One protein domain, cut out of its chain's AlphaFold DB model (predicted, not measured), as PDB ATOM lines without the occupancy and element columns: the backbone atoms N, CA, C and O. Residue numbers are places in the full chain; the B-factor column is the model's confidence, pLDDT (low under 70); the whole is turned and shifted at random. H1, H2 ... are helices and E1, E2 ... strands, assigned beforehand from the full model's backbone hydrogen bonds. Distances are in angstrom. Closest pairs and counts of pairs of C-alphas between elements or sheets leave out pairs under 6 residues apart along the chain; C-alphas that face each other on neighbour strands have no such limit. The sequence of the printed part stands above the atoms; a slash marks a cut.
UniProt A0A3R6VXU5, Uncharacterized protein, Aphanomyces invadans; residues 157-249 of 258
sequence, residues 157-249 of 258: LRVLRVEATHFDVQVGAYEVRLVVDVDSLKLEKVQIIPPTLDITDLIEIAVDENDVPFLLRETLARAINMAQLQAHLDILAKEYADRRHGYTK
ATOM      1  N   LEU A 157     150.210 134.599 132.836       89.69
ATOM      2  CA  LEU A 157     150.872 133.927 131.721       89.69
ATOM      3  C   LEU A 157     150.046 134.101 130.450       89.69
ATOM      4  O   LEU A 157     148.835 133.872 130.452       89.69
ATOM      5  N   ARG A 158     150.700 134.432 129.338       89.50
ATOM      6  CA  ARG A 158     150.027 134.558 128.041       89.50
ATOM      7  C   ARG A 158     150.787 133.808 126.963       89.50
ATOM      8  O   ARG A 158     151.933 134.121 126.681       89.50
ATOM      9  N   VAL A 159     150.127 132.868 126.294       89.38
ATOM     10  CA  VAL A 159     150.691 132.228 125.097       89.38
ATOM     11  C   VAL A 159     150.712 133.250 123.956       89.38
ATOM     12  O   VAL A 159     149.673 133.795 123.582       89.38
ATOM     13  N   LEU A 160     151.892 133.547 123.425       89.00
ATOM     14  CA  LEU A 160     152.084 134.514 122.344       89.00
ATOM     15  C   LEU A 160     151.991 133.841 120.981       89.00
ATOM     16  O   LEU A 160     151.306 134.334 120.084       89.00
ATOM     17  N   ARG A 161     152.694 132.719 120.828       87.94
ATOM     18  CA  ARG A 161     152.818 132.011 119.559       87.94
ATOM     19  C   ARG A 161     152.932 130.516 119.793       87.94
ATOM     20  O   ARG A 161     153.593 130.089 120.732       87.94
ATOM     21  N   VAL A 162     152.313 129.740 118.913       86.69
ATOM     22  CA  VAL A 162     152.465 128.285 118.847       86.69
ATOM     23  C   VAL A 162     152.883 127.946 117.424       86.69
ATOM     24  O   VAL A 162     152.128 128.189 116.485       86.69
ATOM     25  N   GLU A 163     154.101 127.443 117.275       89.75
ATOM     26  CA  GLU A 163     154.676 126.948 116.024       89.75
ATOM     27  C   GLU A 163     154.820 125.424 116.104       89.75
ATOM     28  O   GLU A 163     154.611 124.814 117.153       89.75
ATOM     29  N   ALA A 164     155.201 124.788 114.994       85.56
ATOM     30  CA  ALA A 164     155.342 123.334 114.947       85.56
ATOM     31  C   ALA A 164     156.394 122.788 115.932       85.56
ATOM     32  O   ALA A 164     156.221 121.691 116.440       85.56
ATOM     33  N   THR A 165     157.469 123.539 116.193       88.75
ATOM     34  CA  THR A 165     158.644 123.075 116.962       88.75
ATOM     35  C   THR A 165     158.877 123.835 118.265       88.75
ATOM     36  O   THR A 165     159.777 123.504 119.034       88.75
ATOM     37  N   HIS A 166     158.121 124.905 118.505       90.19
ATOM     38  CA  HIS A 166     158.251 125.702 119.715       90.19
ATOM     39  C   HIS A 166     156.985 126.503 119.987       90.19
ATOM     40  O   HIS A 166     156.185 126.766 119.090       90.19
ATOM     41  N   PHE A 167     156.833 126.951 121.225       92.31
ATOM     42  CA  PHE A 167     155.832 127.942 121.584       92.31
ATOM     43  C   PHE A 167     156.421 128.993 122.517       92.31
ATOM     44  O   PHE A 167     157.293 128.713 123.340       92.31
ATOM     45  N   ASP A 168     155.929 130.214 122.355       93.75
ATOM     46  CA  ASP A 168     156.393 131.396 123.067       93.75
ATOM     47  C   ASP A 168     155.336 131.785 124.102       93.75
ATOM     48  O   ASP A 168     154.160 131.976 123.772       93.75
ATOM     49  N   VAL A 169     155.748 131.900 125.363       93.50
ATOM     50  CA  VAL A 169     154.885 132.270 126.489       93.50
ATOM     51  C   VAL A 169     155.421 133.538 127.135       93.50
ATOM     52  O   VAL A 169     156.572 133.605 127.550       93.50
ATOM     53  N   GLN A 170     154.575 134.549 127.261       92.62
ATOM     54  CA  GLN A 170     154.865 135.738 128.040       92.62
ATOM     55  C   GLN A 170     154.714 135.438 129.532       92.62
ATOM     56  O   GLN A 170     153.664 134.975 129.984       92.62
ATOM     57  N   VAL A 171     155.767 135.748 130.282       92.06
ATOM     58  CA  VAL A 171     155.886 135.575 131.728       92.06
ATOM     59  C   VAL A 171     156.336 136.909 132.331       92.06
ATOM     60  O   VAL A 171     157.526 137.223 132.414       92.06
ATOM     61  N   GLY A 172     155.371 137.750 132.709       86.50
ATOM     62  CA  GLY A 172     155.647 139.119 133.153       86.50
ATOM     63  C   GLY A 172     156.286 139.968 132.044       86.50
ATOM     64  O   GLY A 172     155.701 140.152 130.978       86.50
ATOM     65  N   ALA A 173     157.485 140.497 132.300       87.88
ATOM     66  CA  ALA A 173     158.255 141.289 131.332       87.88
ATOM     67  C   ALA A 173     159.139 140.441 130.394       87.88
ATOM     68  O   ALA A 173     159.845 141.001 129.556       87.88
ATOM     69  N   TYR A 174     159.114 139.115 130.548       92.19
ATOM     70  CA  TYR A 174     159.945 138.180 129.800       92.19
ATOM     71  C   TYR A 174     159.104 137.346 128.837       92.19
ATOM     72  O   TYR A 174     157.941 137.043 129.100       92.19
ATOM     73  N   GLU A 175     159.712 136.934 127.737       94.25
ATOM     74  CA  GLU A 175     159.206 135.916 126.829       94.25
ATOM     75  C   GLU A 175     160.027 134.640 127.024       94.25
ATOM     76  O   GLU A 175     161.257 134.663 126.984       94.25
ATOM     77  N   VAL A 176     159.339 133.530 127.271       94.38
ATOM     78  CA  VAL A 176     159.921 132.202 127.451       94.38
ATOM     79  C   VAL A 176     159.572 131.371 126.226       94.38
ATOM     80  O   VAL A 176     158.412 131.012 126.017       94.38
ATOM     81  N   ARG A 177     160.581 131.063 125.413       95.06
ATOM     82  CA  ARG A 177     160.465 130.167 124.262       95.06
ATOM     83  C   ARG A 177     160.762 128.741 124.687       95.06
ATOM     84  O   ARG A 177     161.862 128.450 125.161       95.06
ATOM     85  N   LEU A 178     159.795 127.863 124.465       94.56
ATOM     86  CA  LEU A 178     159.834 126.446 124.804       94.56
ATOM     87  C   LEU A 178     159.953 125.651 123.506       94.56
ATOM     88  O   LEU A 178     159.022 125.636 122.707       94.56
ATOM     89  N   VAL A 179     161.115 125.045 123.269       93.94
ATOM     90  CA  VAL A 179     161.381 124.185 122.109       93.94
ATOM     91  C   VAL A 179     161.033 122.757 122.493       93.94
ATOM     92  O   VAL A 179     161.545 122.245 123.490       93.94
ATOM     93  N   VAL A 180     160.159 122.139 121.708       92.25
ATOM     94  CA  VAL A 180     159.598 120.820 121.994       92.25
ATOM     95  C   VAL A 180     159.820 119.909 120.799       92.25
ATOM     96  O   VAL A 180     159.580 120.303 119.657       92.25
ATOM     97  N   ASP A 181     160.255 118.686 121.080       91.56
ATOM     98  CA  ASP A 181     160.319 117.625 120.086       91.56
ATOM     99  C   ASP A 181     158.902 117.226 119.656       91.56
ATOM    100  O   ASP A 181     158.050 116.897 120.483       91.56
ATOM    101  N   VAL A 182     158.635 117.267 118.352       85.56
ATOM    102  CA  VAL A 182     157.275 117.121 117.808       85.56
ATOM    103  C   VAL A 182     156.755 115.693 117.963       85.56
ATOM    104  O   VAL A 182     155.553 115.495 118.144       85.56
ATOM    105  N   ASP A 183     157.652 114.706 117.929       89.44
ATOM    106  CA  ASP A 183     157.286 113.290 117.963       89.44
ATOM    107  C   ASP A 183     157.068 112.788 119.399       89.44
ATOM    108  O   ASP A 183     156.127 112.038 119.668       89.44
ATOM    109  N   SER A 184     157.918 113.208 120.340       88.56
ATOM    110  CA  SER A 184     157.858 112.789 121.747       88.56
ATOM    111  C   SER A 184     157.130 113.766 122.670       88.56
ATOM    112  O   SER A 184     156.833 113.403 123.810       88.56
ATOM    113  N   LEU A 185     156.829 114.982 122.196       85.94
ATOM    114  CA  LEU A 185     156.246 116.085 122.971       85.94
ATOM    115  C   LEU A 185     157.049 116.419 124.241       85.94
ATOM    116  O   LEU A 185     156.488 116.836 125.259       85.94
ATOM    117  N   LYS A 186     158.370 116.219 124.186       91.69
ATOM    118  CA  LYS A 186     159.292 116.543 125.276       91.69
ATOM    119  C   LYS A 186     159.940 117.901 125.075       91.69
ATOM    120  O   LYS A 186     160.363 118.241 123.972       91.69
ATOM    121  N   LEU A 187     160.038 118.660 126.160       91.81
ATOM    122  CA  LEU A 187     160.780 119.908 126.213       91.81
ATOM    123  C   LEU A 187     162.275 119.628 126.030       91.81
ATOM    124  O   LEU A 187     162.879 118.936 126.838       91.81
ATOM    125  N   GLU A 188     162.874 120.182 124.980       92.25
ATOM    126  CA  GLU A 188     164.304 120.012 124.697       92.25
ATOM    127  C   GLU A 188     165.125 121.210 125.162       92.25
ATOM    128  O   GLU A 188     166.253 121.077 125.637       92.25
ATOM    129  N   LYS A 189     164.583 122.416 124.962       91.81
ATOM    130  CA  LYS A 189     165.313 123.652 125.223       91.81
ATOM    131  C   LYS A 189     164.378 124.784 125.599       91.81
ATOM    132  O   LYS A 189     163.310 124.956 125.022       91.81
ATOM    133  N   VAL A 190     164.854 125.624 126.508       93.94
ATOM    134  CA  VAL A 190     164.170 126.833 126.960       93.94
ATOM    135  C   VAL A 190     165.059 128.039 126.685       93.94
ATOM    136  O   VAL A 190     166.277 127.974 126.860       93.94
ATOM    137  N   GLN A 191     164.470 129.143 126.237       93.31
ATOM    138  CA  GLN A 191     165.167 130.420 126.075       93.31
ATOM    139  C   GLN A 191     164.343 131.538 126.709       93.31
ATOM    140  O   GLN A 191     163.147 131.631 126.453       93.31
ATOM    141  N   ILE A 192     164.988 132.402 127.497       92.56
ATOM    142  CA  ILE A 192     164.376 133.634 128.005       92.56
ATOM    143  C   ILE A 192     164.819 134.824 127.159       92.56
ATOM    144  O   ILE A 192     166.006 135.005 126.880       92.56
ATOM    145  N   ILE A 193     163.859 135.676 126.814       92.31
ATOM    146  CA  ILE A 193     164.058 136.927 126.096       92.31
ATOM    147  C   ILE A 193     163.424 138.067 126.918       92.31
ATOM    148  O   ILE A 193     162.221 138.029 127.165       92.31
ATOM    149  N   PRO A 194     164.183 139.100 127.336       88.88
ATOM    150  CA  PRO A 194     165.643 139.227 127.261       88.88
ATOM    151  C   PRO A 194     166.371 138.285 128.247       88.88
ATOM    152  O   PRO A 194     165.828 137.993 129.312       88.88
ATOM    153  N   PRO A 195     167.618 137.854 127.963       89.00
ATOM    154  CA  PRO A 195     168.354 136.873 128.773       89.00
ATOM    155  C   PRO A 195     168.990 137.500 130.028       89.00
ATOM    156  O   PRO A 195     170.190 137.384 130.263       89.00
ATOM    157  N   THR A 196     168.203 138.234 130.814       89.25
ATOM    158  CA  THR A 196     168.655 138.909 132.045       89.25
ATOM    159  C   THR A 196     168.169 138.220 133.316       89.25
ATOM    160  O   THR A 196     168.620 138.567 134.404       89.25
ATOM    161  N   LEU A 197     167.252 137.257 133.194       89.69
ATOM    162  CA  LEU A 197     166.753 136.451 134.301       89.69
ATOM    163  C   LEU A 197     167.469 135.099 134.304       89.69
ATOM    164  O   LEU A 197     167.343 134.340 133.344       89.69
ATOM    165  N   ASP A 198     168.198 134.796 135.377       89.38
ATOM    166  CA  ASP A 198     168.825 133.485 135.536       89.38
ATOM    167  C   ASP A 198     167.799 132.448 136.016       89.38
ATOM    168  O   ASP A 198     167.217 132.555 137.106       89.38
ATOM    169  N   ILE A 199     167.552 131.462 135.156       91.31
ATOM    170  CA  ILE A 199     166.666 130.322 135.416       91.31
ATOM    171  C   ILE A 199     167.298 128.986 135.037       91.31
ATOM    172  O   ILE A 199     166.583 128.020 134.787       91.31
ATOM    173  N   THR A 200     168.624 128.933 134.932       93.00
ATOM    174  CA  THR A 200     169.332 127.742 134.440       93.00
ATOM    175  C   THR A 200     168.988 126.497 135.267       93.00
ATOM    176  O   THR A 200     168.747 125.432 134.706       93.00
ATOM    177  N   ASP A 201     168.856 126.676 136.582       93.50
ATOM    178  CA  ASP A 201     168.392 125.677 137.549       93.50
ATOM    179  C   ASP A 201     166.980 125.151 137.243       93.50
ATOM    180  O   ASP A 201     166.725 123.952 137.320       93.50
ATOM    181  N   LEU A 202     166.054 126.037 136.869       93.75
ATOM    182  CA  LEU A 202     164.675 125.661 136.551       93.75
ATOM    183  C   LEU A 202     164.577 124.950 135.201       93.75
ATOM    184  O   LEU A 202     163.744 124.061 135.045       93.75
ATOM    185  N   ILE A 203     165.403 125.350 134.228       93.56
ATOM    186  CA  ILE A 203     165.437 124.733 132.897       93.56
ATOM    187  C   ILE A 203     165.875 123.277 133.007       93.56
ATOM    188  O   ILE A 203     165.243 122.427 132.391       93.56
ATOM    189  N   GLU A 204     166.922 122.994 133.783       92.56
ATOM    190  CA  GLU A 204     167.438 121.632 133.975       92.56
ATOM    191  C   GLU A 204     166.341 120.702 134.514       92.56
ATOM    192  O   GLU A 204     166.025 119.694 133.887       92.56
ATOM    193  N   ILE A 205     165.655 121.117 135.585       92.19
ATOM    194  CA  ILE A 205     164.541 120.359 136.178       92.19
ATOM    195  C   ILE A 205     163.394 120.181 135.173       92.19
ATOM    196  O   ILE A 205     162.864 119.085 135.008       92.19
ATOM    197  N   ALA A 206     163.004 121.251 134.479       92.25
ATOM    198  CA  ALA A 206     161.864 121.220 133.569       92.25
ATOM    199  C   ALA A 206     162.108 120.377 132.312       92.25
ATOM    200  O   ALA A 206     161.162 119.794 131.788       92.25
ATOM    201  N   VAL A 207     163.345 120.324 131.815       92.62
ATOM    202  CA  VAL A 207     163.732 119.477 130.677       92.62
ATOM    203  C   VAL A 207     163.799 118.012 131.106       92.62
ATOM    204  O   VAL A 207     163.255 117.154 130.409       92.62
ATOM    205  N   ASP A 208     164.382 117.724 132.272       92.44
ATOM    206  CA  ASP A 208     164.513 116.356 132.783       92.44
ATOM    207  C   ASP A 208     163.154 115.734 133.141       92.44
ATOM    208  O   ASP A 208     162.873 114.584 132.786       92.44
ATOM    209  N   GLU A 209     162.283 116.497 133.804       93.69
ATOM    210  CA  GLU A 209     160.961 116.033 134.249       93.69
ATOM    211  C   GLU A 209     159.844 116.295 133.223       93.69
ATOM    212  O   GLU A 209     158.723 115.808 133.382       93.69
ATOM    213  N   ASN A 210     160.139 117.030 132.144       92.31
ATOM    214  CA  ASN A 210     159.164 117.539 131.173       92.31
ATOM    215  C   ASN A 210     158.031 118.377 131.820       92.31
ATOM    216  O   ASN A 210     156.885 118.355 131.360       92.31
ATOM    217  N   ASP A 211     158.337 119.114 132.895       93.62
ATOM    218  CA  ASP A 211     157.369 119.902 133.672       93.62
ATOM    219  C   ASP A 211     157.382 121.390 133.268       93.62
ATOM    220  O   ASP A 211     157.993 122.263 133.893       93.62
ATOM    221  N   VAL A 212     156.667 121.692 132.181       91.50
ATOM    222  CA  VAL A 212     156.444 123.068 131.709       91.50
ATOM    223  C   VAL A 212     155.646 123.922 132.717       91.50
ATOM    224  O   VAL A 212     156.009 125.086 132.916       91.50
ATOM    225  N   PRO A 213     154.574 123.421 133.369       90.88
ATOM    226  CA  PRO A 213     153.871 124.180 134.405       90.88
ATOM    227  C   PRO A 213     154.771 124.659 135.551       90.88
ATOM    228  O   PRO A 213     154.665 125.823 135.951       90.88
ATOM    229  N   PHE A 214     155.656 123.796 136.060       93.38
ATOM    230  CA  PHE A 214     156.651 124.159 137.069       93.38
ATOM    231  C   PHE A 214     157.543 125.293 136.569       93.38
ATOM    232  O   PHE A 214     157.622 126.343 137.212       93.38
ATOM    233  N   LEU A 215     158.133 125.122 135.382       94.25
ATOM    234  CA  LEU A 215     159.024 126.108 134.775       94.25
ATOM    235  C   LEU A 215     158.376 127.491 134.689       94.25
ATOM    236  O   LEU A 215     158.969 128.480 135.121       94.25
ATOM    237  N   LEU A 216     157.159 127.572 134.147       93.50
ATOM    238  CA  LEU A 216     156.462 128.843 133.947       93.50
ATOM    239  C   LEU A 216     156.085 129.506 135.275       93.50
ATOM    240  O   LEU A 216     156.231 130.723 135.415       93.50
ATOM    241  N   ARG A 217     155.638 128.723 136.264       92.12
ATOM    242  CA  ARG A 217     155.262 129.243 137.585       92.12
ATOM    243  C   ARG A 217     156.469 129.788 138.344       92.12
ATOM    244  O   ARG A 217     156.407 130.904 138.858       92.12
ATOM    245  N   GLU A 218     157.562 129.032 138.402       93.75
ATOM    246  CA  GLU A 218     158.762 129.455 139.128       93.75
ATOM    247  C   GLU A 218     159.486 130.601 138.406       93.75
ATOM    248  O   GLU A 218     159.959 131.540 139.050       93.75
ATOM    249  N   THR A 219     159.485 130.602 137.067       93.31
ATOM    250  CA  THR A 219     159.993 131.734 136.274       93.31
ATOM    251  C   THR A 219     159.196 133.004 136.560       93.31
ATOM    252  O   THR A 219     159.788 134.067 136.753       93.31
ATOM    253  N   LEU A 220     157.865 132.908 136.658       92.50
ATOM    254  CA  LEU A 220     157.016 134.044 137.019       92.50
ATOM    255  C   LEU A 220     157.329 134.565 138.423       92.50
ATOM    256  O   LEU A 220     157.519 135.768 138.599       92.50
ATOM    257  N   ALA A 221     157.423 133.674 139.413       91.50
ATOM    258  CA  ALA A 221     157.766 134.052 140.783       91.50
ATOM    259  C   ALA A 221     159.123 134.773 140.839       91.50
ATOM    260  O   ALA A 221     159.264 135.815 141.484       91.50
ATOM    261  N   ARG A 222     160.113 134.273 140.093       92.69
ATOM    262  CA  ARG A 222     161.445 134.880 140.020       92.69
ATOM    263  C   ARG A 222     161.440 136.228 139.305       92.69
ATOM    264  O   ARG A 222     162.089 137.162 139.776       92.69
ATOM    265  N   ALA A 223     160.675 136.360 138.223       90.56
ATOM    266  CA  ALA A 223     160.493 137.624 137.518       90.56
ATOM    267  C   ALA A 223     159.853 138.693 138.421       90.56
ATOM    268  O   ALA A 223     160.319 139.834 138.442       90.56
ATOM    269  N   ILE A 224     158.836 138.324 139.210       90.31
ATOM    270  CA  ILE A 224     158.189 139.219 140.181       90.31
ATOM    271  C   ILE A 224     159.191 139.671 141.250       90.31
ATOM    272  O   ILE A 224     159.307 140.869 141.511       90.31
ATOM    273  N   ASN A 225     159.951 138.738 141.829       90.56
ATOM    274  CA  ASN A 225     160.949 139.054 142.851       90.56
ATOM    275  C   ASN A 225     162.040 139.995 142.315       90.56
ATOM    276  O   ASN A 225     162.410 140.960 142.985       90.56
ATOM    277  N   MET A 226     162.522 139.766 141.089       88.94
ATOM    278  CA  MET A 226     163.504 140.647 140.446       88.94
ATOM    279  C   MET A 226     162.947 142.049 140.186       88.94
ATOM    280  O   MET A 226     163.635 143.035 140.443       88.94
ATOM    281  N   ALA A 227     161.693 142.162 139.743       87.94
ATOM    282  CA  ALA A 227     161.046 143.458 139.551       87.94
ATOM    283  C   ALA A 227     160.892 144.232 140.874       87.94
ATOM    284  O   ALA A 227     161.136 145.438 140.917       87.94
ATOM    285  N   GLN A 228     160.542 143.545 141.968       89.19
ATOM    286  CA  GLN A 228     160.464 144.151 143.301       89.19
ATOM    287  C   GLN A 228     161.835 144.632 143.788       89.19
ATOM    288  O   GLN A 228     161.956 145.765 144.256       89.19
ATOM    289  N   LEU A 229     162.877 143.808 143.644       88.88
ATOM    290  CA  LEU A 229     164.247 144.188 143.998       88.88
ATOM    291  C   LEU A 229     164.711 145.416 143.211       88.88
ATOM    292  O   LEU A 229     165.247 146.349 143.810       88.88
ATOM    293  N   GLN A 230     164.447 145.458 141.904       87.19
ATOM    294  CA  GLN A 230     164.777 146.615 141.076       87.19
ATOM    295  C   GLN A 230     164.057 147.879 141.564       87.19
ATOM    296  O   GLN A 230     164.694 148.914 141.738       87.19
ATOM    297  N   ALA A 231     162.762 147.786 141.885       88.69
ATOM    298  CA  ALA A 231     162.007 148.916 142.421       88.69
ATOM    299  C   ALA A 231     162.583 149.428 143.756       88.69
ATOM    300  O   ALA A 231     162.681 150.638 143.969       88.69
ATOM    301  N   HIS A 232     163.009 148.531 144.652       90.19
ATOM    302  CA  HIS A 232     163.671 148.918 145.901       90.19
ATOM    303  C   HIS A 232     165.025 149.598 145.662       90.19
ATOM    304  O   HIS A 232     165.336 150.592 146.323       90.19
ATOM    305  N   LEU A 233     165.819 149.095 144.713       88.94
ATOM    306  CA  LEU A 233     167.092 149.707 144.334       88.94
ATOM    307  C   LEU A 233     166.894 151.101 143.731       88.94
ATOM    308  O   LEU A 233     167.634 152.016 144.087       88.94
ATOM    309  N   ASP A 234     165.874 151.290 142.894       89.19
ATOM    310  CA  ASP A 234     165.549 152.588 142.296       89.19
ATOM    311  C   ASP A 234     165.146 153.618 143.366       89.19
ATOM    312  O   ASP A 234     165.582 154.774 143.323       89.19
ATOM    313  N   ILE A 235     164.368 153.200 144.374       90.56
ATOM    314  CA  ILE A 235     164.014 154.043 145.528       90.56
ATOM    315  C   ILE A 235     165.272 154.446 146.302       90.56
ATOM    316  O   ILE A 235     165.478 155.634 146.561       90.56
ATOM    317  N   LEU A 236     166.145 153.489 146.632       86.94
ATOM    318  CA  LEU A 236     167.390 153.772 147.348       86.94
ATOM    319  C   LEU A 236     168.303 154.698 146.540       86.94
ATOM    320  O   LEU A 236     168.831 155.664 147.087       86.94
ATOM    321  N   ALA A 237     168.472 154.450 145.242       86.62
ATOM    322  CA  ALA A 237     169.275 155.294 144.363       86.62
ATOM    323  C   ALA A 237     168.764 156.743 144.350       86.62
ATOM    324  O   ALA A 237     169.564 157.680 144.431       86.62
ATOM    325  N   LYS A 238     167.438 156.928 144.330       85.94
ATOM    326  CA  LYS A 238     166.795 158.241 144.432       85.94
ATOM    327  C   LYS A 238     167.066 158.907 145.784       85.94
ATOM    328  O   LYS A 238     167.504 160.054 145.812       85.94
ATOM    329  N   GLU A 239     166.920 158.183 146.896       83.19
ATOM    330  CA  GLU A 239     167.236 158.710 148.233       83.19
ATOM    331  C   GLU A 239     168.718 159.088 148.392       83.19
ATOM    332  O   GLU A 239     169.046 160.118 148.989       83.19
ATOM    333  N   TYR A 240     169.636 158.280 147.854       80.50
ATOM    334  CA  TYR A 240     171.069 158.576 147.859       80.50
ATOM    335  C   TYR A 240     171.398 159.808 147.008       80.50
ATOM    336  O   TYR A 240     172.221 160.635 147.421       80.50
ATOM    337  N   ALA A 241     170.754 159.962 145.848       77.44
ATOM    338  CA  ALA A 241     170.891 161.146 145.010       77.44
ATOM    339  C   ALA A 241     170.390 162.405 145.736       77.44
ATOM    340  O   ALA A 241     171.112 163.405 145.779       77.44
ATOM    341  N   ASP A 242     169.227 162.344 146.387       77.31
ATOM    342  CA  ASP A 242     168.653 163.463 147.144       77.31
ATOM    343  C   ASP A 242     169.529 163.853 148.350       77.31
ATOM    344  O   ASP A 242     169.784 165.039 148.589       77.31
ATOM    345  N   ARG A 243     170.104 162.874 149.069       73.62
ATOM    346  CA  ARG A 243     171.057 163.147 150.163       73.62
ATOM    347  C   ARG A 243     172.344 163.803 149.661       73.62
ATOM    348  O   ARG A 243     172.819 164.741 150.300       73.62
ATOM    349  N   ARG A 244     172.898 163.390 148.512       63.03
ATOM    350  CA  ARG A 244     174.097 164.026 147.917       63.03
ATOM    351  C   ARG A 244     173.878 165.506 147.583       63.03
ATOM    352  O   ARG A 244     174.784 166.308 147.803       63.03
ATOM    353  N   HIS A 245     172.682 165.879 147.128       57.47
ATOM    354  CA  HIS A 245     172.321 167.278 146.856       57.47
ATOM    355  C   HIS A 245     172.072 168.106 148.133       57.47
ATOM    356  O   HIS A 245     172.141 169.335 148.099       57.47
ATOM    357  N   GLY A 246     171.836 167.460 149.281       55.28
ATOM    358  CA  GLY A 246     171.748 168.115 150.590       55.28
ATOM    359  C   GLY A 246     173.106 168.485 151.209       55.28
ATOM    360  O   GLY A 246     173.202 169.486 151.921       55.28
ATOM    361  N   TYR A 247     174.172 167.728 150.917       49.59
ATOM    362  CA  TYR A 247     175.517 167.982 151.462       49.59
ATOM    363  C   TYR A 247     176.285 169.098 150.734       49.59
ATOM    364  O   TYR A 247     177.110 169.765 151.357       49.59
ATOM    365  N   THR A 248     175.983 169.389 149.466       48.94
ATOM    366  CA  THR A 248     176.623 170.499 148.730       48.94
ATOM    367  C   THR A 248     176.146 171.886 149.174       48.94
ATOM    368  O   THR A 248     176.868 172.860 148.981       48.94
ATOM    369  N   LYS A 249     174.990 172.003 149.849       50.25
ATOM    370  CA  LYS A 249     174.506 173.284 150.407       50.25
ATOM    371  C   LYS A 249     175.029 173.624 151.810       50.25
ATOM    372  O   LYS A 249     174.882 174.768 152.228       50.25
TER     373      LYS A 249
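What this domain is: This is residues 157 to 249 of the 258 residues of an uncharacterized protein of Aphanomyces invadans (UniProt A0A3R6VXU5). A strongly twisted sheet of four antiparallel strands has one face covered by a helical hairpin, H1 over E4 and the first part of H2 over E2 and E3. H2 then runs far past this compact body, and residues 228 to 249, of which 228 to 247 belong to H2, stick out as a long free arm. The printed part has 93 residues, with four named strands and two named helices in the order E1 E2 E3 E4 H1 H2; the sheet order is E1 - E2 - E3 - E4, and the class is mixed, helices and strands. The whole is only just loose, close to extended, with a radius of gyration of the C-alphas of 18.5 A. It spans 70 by 23 by 17 A, a length that the arm makes.

How they stand to each other: The sheet is a meander, each strand the antiparallel neighbour of the one before: E1, residues 157 to 162, E2, residues 166 to 171, E3, residues 174 to 180, and E4, residues 187 to 193. The inner strands E2 and E3 form a hairpin, at 155 degrees between their directions, with N 169 and O 176 at 2.9 A and N 176 and O 169 at 2.8 A, within hydrogen-bond range. The hairpin of E1 and E2 has an angle of 158 degrees, with N 160 and O 168 within hydrogen-bond range at 2.8 A. The hairpin of E3 and E4 has an angle of 160 degrees, with N 177 and O 191 within hydrogen-bond range at 2.8 A. The edge strands E1 and E4 are apart. Two helices are on the same face of the sheet, two layers in which helices cover one face: H1, residues 200 to 209, and H2, residues 212 to 247. H1 has a height over the sheet of 8.0 A and lies over E4, along the strands at 26 degrees on the local plane; the closest C-alphas of H1 and E4 are those of Val 207 and Leu 187, 5.4 A apart. H2 has a height over the sheet of 11.0 A and lies over E2 and E3, slantwise to the strands at 36 degrees to E2 on the local plane; its closest C-alphas to E2 are those of Leu 220 and Val 171, 5.6 A apart. H1 and H2 form a helical hairpin and touch, H2 with residues 212 to 219 alone. Their closest C-alphas are those of Ala 206 and Leu 215, 5.8 A apart, and they run opposite ways at a shallow tilt of 9 degrees. In H1 and H2 every O i to N i+4 pair is within hydrogen-bond range.

Where its parts are: E1 begins at C-alpha 157, (150.872, 133.927, 131.721), and is 14.1 A long from first to last C-alpha. E2 measures 15.7 A, E3 19.0 A and E4 17.3 A. H1 begins at C-alpha 200, (169.332, 127.742, 134.440), and is 14.4 A long. H2, 36 residues and 52.6 A long, ends at C-alpha 247, (175.517, 167.982, 151.462).

The domain as a whole: The two C-alphas farthest apart are those of Asp 183 and Lys 249, at 70.3 A. Without residues 228 to 249, which stand free, the body has 71 residues, spans 37 by 23 by 18 A and has a radius of gyration of 11.4 A. The printed part has no cut. The links E1 to E2, E2 to E3 and H1 to H2 are tight, those from E3 to E4 and from E4 to H1 are short, and no link is long. The mean pLDDT of the printed part is 87.9; residues 244 to 249 are under 70.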